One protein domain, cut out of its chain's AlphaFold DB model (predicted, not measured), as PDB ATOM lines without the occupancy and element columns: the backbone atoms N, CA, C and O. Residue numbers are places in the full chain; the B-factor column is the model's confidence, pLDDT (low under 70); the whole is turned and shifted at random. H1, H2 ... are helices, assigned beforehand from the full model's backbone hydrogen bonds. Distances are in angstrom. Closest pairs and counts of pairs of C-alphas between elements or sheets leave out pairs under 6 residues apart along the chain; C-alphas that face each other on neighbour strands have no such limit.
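AT A GLANCE: This is residues 23 to 66 of the 66 residues of an uncharacterized protein of Selenomonas sp. mPRGC8 (UniProt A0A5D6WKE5). Three helices make a small cluster, their centres at the corners of a triangle: the longest, H3, has the two shorter ones, H1 and H2, both packed on it at steep tilts, and a short tail, residues 61 to 66, follows H3. The printed part has 44 residues, with named helices H1, H2 and H3 in that order and no named strand; the class is all helix. It is compact, with a radius of gyration of the C-alphas of 9.5 A and spans of 26 by 22 by 16 A.

IN THESE COORDINATES: H1, residues 23 to 29, begins at C-alpha 23 (-22.072, -14.817, -9.364) and is 9.9 A long. H2, residues 33 to 41, is 12.0 A long. H3, residues 48 to 60, is 18.4 A long and ends at C-alpha 60 (-5.919, -17.956, -6.476).

HOW THE PARTS SIT: H1 and H3 touch, the closest C-alphas being those of Arg 25 and Met 53, 5.7 A apart; they run the same way at a steep tilt of 46 degrees. H2 and H3 touch, closest at the C-alphas of Leu 36 and Ala 54, 5.1 A, opposite ways at a steep tilt of 47 degrees. H1 and H2 are close but not clearly touching, the closest C-alphas, of Met 28 and Leu 36, being 7.3 A apart. In H1, H2 and H3 every O i to N i+4 pair is within hydrogen-bond range.

THE WHOLE: The C-alphas of Asn 23 and Gln 66, the two farthest apart, are 29.2 A apart. The printed part has no cut; the link H1 to H2 is tight and H2 to H3 short. Residues 43 to 45 and 64 to 66 have pLDDT under 70.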
ATOM      1  N   ASN A  23     -21.165 -14.448 -10.445       86.81
ATOM      2  CA  ASN A  23     -22.072 -14.817  -9.364       86.81
ATOM      3  C   ASN A  23     -21.715 -16.189  -8.770       86.81
ATOM      4  O   ASN A  23     -21.635 -16.335  -7.552       86.81
ATOM      5  N   VAL A  24     -21.427 -17.183  -9.618       85.56
ATOM      6  CA  VAL A  24     -20.977 -18.504  -9.152       85.56
ATOM      7  C   VAL A  24     -19.625 -18.406  -8.448       85.56
ATOM      8  O   VAL A  24     -19.464 -19.008  -7.391       85.56
ATOM      9  N   ARG A  25     -18.673 -17.623  -8.972       86.75
ATOM     10  CA  ARG A  25     -17.383 -17.403  -8.302       86.75
ATOM     11  C   ARG A  25     -17.567 -16.773  -6.922       86.75
ATOM     12  O   ARG A  25     -17.015 -17.299  -5.968       86.75
ATOM     13  N   ASN A  26     -18.378 -15.724  -6.804       89.00
ATOM     14  CA  ASN A  26     -18.637 -15.043  -5.533       89.00
ATOM     15  C   ASN A  26     -19.277 -15.983  -4.504       89.00
ATOM     16  O   ASN A  26     -18.871 -15.995  -3.349       89.00
ATOM     17  N   GLN A  27     -20.241 -16.810  -4.924       86.38
ATOM     18  CA  GLN A  27     -20.824 -17.823  -4.038       86.38
ATOM     19  C   GLN A  27     -19.780 -18.831  -3.565       86.38
ATOM     20  O   GLN A  27     -19.801 -19.242  -2.409       86.38
ATOM     21  N   MET A  28     -18.866 -19.224  -4.453       85.62
ATOM     22  CA  MET A  28     -17.828 -20.186  -4.118       85.62
ATOM     23  C   MET A  28     -16.705 -19.594  -3.275       85.62
ATOM     24  O   MET A  28     -16.150 -20.286  -2.433       85.62
ATOM     25  N   GLU A  29     -16.402 -18.313  -3.435       87.81
ATOM     26  CA  GLU A  29     -15.394 -17.624  -2.633       87.81
ATOM     27  C   GLU A  29     -15.782 -17.565  -1.148       87.81
ATOM     28  O   GLU A  29     -14.906 -17.545  -0.288       87.81
ATOM     29  N   CYS A  30     -17.078 -17.625  -0.828       88.44
ATOM     30  CA  CYS A  30     -17.560 -17.741   0.548       88.44
ATOM     31  C   CYS A  30     -17.396 -19.142   1.158       88.44
ATOM     32  O   CYS A  30     -17.590 -19.287   2.362       88.44
ATOM     33  N   TYR A  31     -17.085 -20.171   0.364       87.12
ATOM     34  CA  TYR A  31     -16.863 -21.516   0.886       87.12
ATOM     35  C   TYR A  31     -15.435 -21.696   1.419       87.12
ATOM     36  O   TYR A  31     -14.457 -21.149   0.889       87.12
ATOM     37  N   ASP A  32     -15.326 -22.518   2.463       89.94
ATOM     38  CA  ASP A  32     -14.053 -22.969   3.020       89.94
ATOM     39  C   ASP A  32     -13.267 -23.818   2.015       89.94
ATOM     40  O   ASP A  32     -13.842 -24.474   1.139       89.94
ATOM     41  N   ASP A  33     -11.944 -23.855   2.181       89.25
ATOM     42  CA  ASP A  33     -11.040 -24.606   1.304       89.25
ATOM     43  C   ASP A  33     -11.439 -26.084   1.198       89.25
ATOM     44  O   ASP A  33     -11.490 -26.620   0.095       89.25
ATOM     45  N   GLU A  34     -11.811 -26.734   2.308       87.94
ATOM     46  CA  GLU A  34     -12.272 -28.133   2.309       87.94
ATOM     47  C   GLU A  34     -13.503 -28.341   1.419       87.94
ATOM     48  O   GLU A  34     -13.585 -29.319   0.671       87.94
ATOM     49  N   THR A  35     -14.443 -27.395   1.450       87.75
ATOM     50  CA  THR A  35     -15.647 -27.440   0.616       87.75
ATOM     51  C   THR A  35     -15.290 -27.222  -0.852       87.75
ATOM     52  O   THR A  35     -15.802 -27.925  -1.724       87.75
ATOM     53  N   LEU A  36     -14.372 -26.300  -1.152       87.44
ATOM     54  CA  LEU A  36     -13.873 -26.092  -2.511       87.44
ATOM     55  C   LEU A  36     -13.137 -27.329  -3.047       87.44
ATOM     56  O   LEU A  36     -13.374 -27.730  -4.189       87.44
ATOM     57  N   PHE A  37     -12.312 -27.985  -2.227       87.62
ATOM     58  CA  PHE A  37     -11.677 -29.256  -2.577       87.62
ATOM     59  C   PHE A  37     -12.721 -30.348  -2.824       87.62
ATOM     60  O   PHE A  37     -12.573 -31.129  -3.766       87.62
ATOM     61  N   ASP A  38     -13.812 -30.372  -2.057       87.62
ATOM     62  CA  ASP A  38     -14.926 -31.292  -2.284       87.62
ATOM     63  C   ASP A  38     -15.548 -31.104  -3.674       87.62
ATOM     64  O   ASP A  38     -15.732 -32.079  -4.409       87.62
ATOM     65  N   TYR A  39     -15.779 -29.853  -4.087       86.38
ATOM     66  CA  TYR A  39     -16.267 -29.529  -5.430       86.38
ATOM     67  C   TYR A  39     -15.300 -29.986  -6.529       86.38
ATOM     68  O   TYR A  39     -15.741 -30.516  -7.553       86.38
ATOM     69  N   VAL A  40     -13.989 -29.826  -6.331       86.25
ATOM     70  CA  VAL A  40     -12.973 -30.248  -7.308       86.25
ATOM     71  C   VAL A  40     -12.871 -31.778  -7.396       86.25
ATOM     72  O   VAL A  40     -12.863 -32.331  -8.498       86.25
ATOM     73  N   HIS A  41     -12.844 -32.480  -6.259       83.25
ATOM     74  CA  HIS A  41     -12.520 -33.909  -6.192       83.25
ATOM     75  C   HIS A  41     -13.736 -34.851  -6.199       83.25
ATOM     76  O   HIS A  41     -13.649 -35.950  -6.763       83.25
ATOM     77  N   ARG A  42     -14.895 -34.482  -5.629       71.88
ATOM     78  CA  ARG A  42     -16.079 -35.358  -5.677       71.88
ATOM     79  C   ARG A  42     -16.766 -35.261  -7.027       71.88
ATOM     80  O   ARG A  42     -17.284 -34.220  -7.416       71.88
ATOM     81  N   ARG A  43     -16.929 -36.393  -7.717       59.78
ATOM     82  CA  ARG A  43     -17.699 -36.487  -8.979       59.78
ATOM     83  C   ARG A  43     -19.226 -36.353  -8.828       59.78
ATOM     84  O   ARG A  43     -19.916 -36.377  -9.840       59.78
ATOM     85  N   ARG A  44     -19.775 -36.257  -7.608       57.72
ATOM     86  CA  ARG A  44     -21.231 -36.374  -7.361       57.72
ATOM     87  C   ARG A  44     -21.971 -35.102  -6.923       57.72
ATOM     88  O   ARG A  44     -23.185 -35.166  -6.787       57.72
ATOM     89  N   GLY A  45     -21.300 -33.962  -6.763       63.22
ATOM     90  CA  GLY A  45     -21.954 -32.686  -6.435       63.22
ATOM     91  C   GLY A  45     -21.387 -31.531  -7.253       63.22
ATOM     92  O   GLY A  45     -20.186 -31.488  -7.499       63.22
ATOM     93  N   GLY A  46     -22.249 -30.631  -7.719       71.25
ATOM     94  CA  GLY A  46     -21.859 -29.391  -8.392       71.25
ATOM     95  C   GLY A  46     -21.769 -29.451  -9.921       71.25
ATOM     96  O   GLY A  46     -21.363 -30.457 -10.514       71.25
ATOM     97  N   THR A  47     -22.154 -28.342 -10.559       83.75
ATOM     98  CA  THR A  47     -22.090 -28.152 -12.016       83.75
ATOM     99  C   THR A  47     -20.640 -28.079 -12.498       83.75
ATOM    100  O   THR A  47     -19.726 -27.781 -11.732       83.75
ATOM    101  N   GLN A  48     -20.400 -28.319 -13.791       83.06
ATOM    102  CA  GLN A  48     -19.060 -28.168 -14.373       83.06
ATOM    103  C   GLN A  48     -18.474 -26.771 -14.113       83.06
ATOM    104  O   GLN A  48     -17.283 -26.643 -13.845       83.06
ATOM    105  N   LEU A  49     -19.322 -25.739 -14.137       84.06
ATOM    106  CA  LEU A  49     -18.926 -24.368 -13.840       84.06
ATOM    107  C   LEU A  49     -18.455 -24.211 -12.390       84.06
ATOM    108  O   LEU A  49     -17.392 -23.648 -12.161       84.06
ATOM    109  N   GLN A  50     -19.198 -24.761 -11.431       86.31
ATOM    110  CA  GLN A  50     -18.817 -24.746 -10.019       86.31
ATOM    111  C   GLN A  50     -17.469 -25.445  -9.791       86.31
ATOM    112  O   GLN A  50     -16.594 -24.919  -9.119       86.31
ATOM    113  N   ARG A  51     -17.238 -26.593 -10.427       86.62
ATOM    114  CA  ARG A  51     -15.952 -27.309 -10.327       86.62
ATOM    115  C   ARG A  51     -14.780 -26.467 -10.825       86.62
ATOM    116  O   ARG A  51     -13.748 -26.394 -10.167       86.62
ATOM    117  N   MET A  52     -14.951 -25.831 -11.986       87.31
ATOM    118  CA  MET A  52     -13.928 -24.962 -12.570       87.31
ATOM    119  C   MET A  52     -13.677 -23.726 -11.701       87.31
ATOM    120  O   MET A  52     -12.523 -23.373 -11.481       87.31
ATOM    121  N   MET A  53     -14.733 -23.100 -11.172       89.06
ATOM    122  CA  MET A  53     -14.607 -21.932 -10.297       89.06
ATOM    123  C   MET A  53     -13.947 -22.290  -8.964       89.06
ATOM    124  O   MET A  53     -13.047 -21.575  -8.540       89.06
ATOM    125  N   ALA A  54     -14.307 -23.417  -8.346       89.00
ATOM    126  CA  ALA A  54     -13.662 -23.892  -7.125       89.00
ATOM    127  C   ALA A  54     -12.162 -24.150  -7.326       89.00
ATOM    128  O   ALA A  54     -11.351 -23.700  -6.522       89.00
ATOM    129  N   ALA A  55     -11.783 -24.802  -8.431       88.56
ATOM    130  CA  ALA A  55     -10.379 -25.007  -8.780       88.56
ATOM    131  C   ALA A  55      -9.634 -23.680  -9.004       88.56
ATOM    132  O   ALA A  55      -8.502 -23.525  -8.553       88.56
ATOM    133  N   GLN A  56     -10.269 -22.713  -9.675       89.31
ATOM    134  CA  GLN A  56      -9.688 -21.391  -9.902       89.31
ATOM    135  C   GLN A  56      -9.485 -20.626  -8.587       89.31
ATOM    136  O   GLN A  56      -8.411 -20.076  -8.379       89.31
ATOM    137  N   ILE A  57     -10.471 -20.642  -7.686       89.12
ATOM    138  CA  ILE A  57     -10.384 -19.981  -6.376       89.12
ATOM    139  C   ILE A  57      -9.290 -20.623  -5.519       89.12
ATOM    140  O   ILE A  57      -8.488 -19.908  -4.930       89.12
ATOM    141  N   LEU A  58      -9.204 -21.955  -5.477       89.19
ATOM    142  CA  LEU A  58      -8.133 -22.652  -4.760       89.19
ATOM    143  C   LEU A  58      -6.749 -22.282  -5.310       89.19
ATOM    144  O   LEU A  58      -5.833 -22.017  -4.533       89.19
ATOM    145  N   LYS A  59      -6.610 -22.178  -6.636       89.19
ATOM    146  CA  LYS A  59      -5.379 -21.698  -7.274       89.19
ATOM    147  C   LYS A  59      -5.065 -20.245  -6.899       89.19
ATOM    148  O   LYS A  59      -3.920 -19.953  -6.573       89.19
ATOM    149  N   ASP A  60      -6.063 -19.357  -6.905       87.94
ATOM    150  CA  ASP A  60      -5.919 -17.956  -6.476       87.94
ATOM    151  C   ASP A  60      -5.526 -17.852  -4.985       87.94
ATOM    152  O   ASP A  60      -4.803 -16.936  -4.599       87.94
ATOM    153  N   ARG A  61      -5.949 -18.814  -4.151       86.56
ATOM    154  CA  ARG A  61      -5.564 -18.952  -2.732       86.56
ATOM    155  C   ARG A  61      -4.167 -19.563  -2.519       86.56
ATOM    156  O   ARG A  61      -3.728 -19.660  -1.378       86.56
ATOM    157  N   GLY A  62      -3.465 -19.966  -3.582       86.88
ATOM    158  CA  GLY A  62      -2.113 -20.539  -3.519       86.88
ATOM    159  C   GLY A  62      -2.056 -22.072  -3.478       86.88
ATOM    160  O   GLY A  62      -0.973 -22.652  -3.411       86.88
ATOM    161  N   TYR A  63      -3.193 -22.764  -3.572       79.50
ATOM    162  CA  TYR A  63      -3.232 -24.224  -3.678       79.50
ATOM    163  C   TYR A  63      -2.999 -24.653  -5.136       79.50
ATOM    164  O   TYR A  63      -3.936 -24.897  -5.895       79.50
ATOM    165  N   GLY A  64      -1.734 -24.708  -5.555       62.25
ATOM    166  CA  GLY A  64      -1.361 -25.114  -6.918       62.25
ATOM    167  C   GLY A  64       0.120 -24.982  -7.288       62.25
ATOM    168  O   GLY A  64       0.473 -25.311  -8.417       62.25
ATOM    169  N   GLU A  65       0.972 -24.514  -6.371       58.59
ATOM    170  CA  GLU A  65       2.423 -24.353  -6.571       58.59
ATOM    171  C   GLU A  65       3.256 -25.460  -5.889       58.59
ATOM    172  O   GLU A  65       4.212 -25.169  -5.173       58.59
ATOM    173  N   GLN A  66       2.915 -26.737  -6.102       47.59
ATOM    174  CA  GLN A  66       3.799 -27.863  -5.749       47.59
ATOM    175  C   GLN A  66       4.062 -28.773  -6.944       47.59
ATOM    176  O   GLN A  66       3.081 -29.126  -7.636       47.59
TER     177      GLN A  66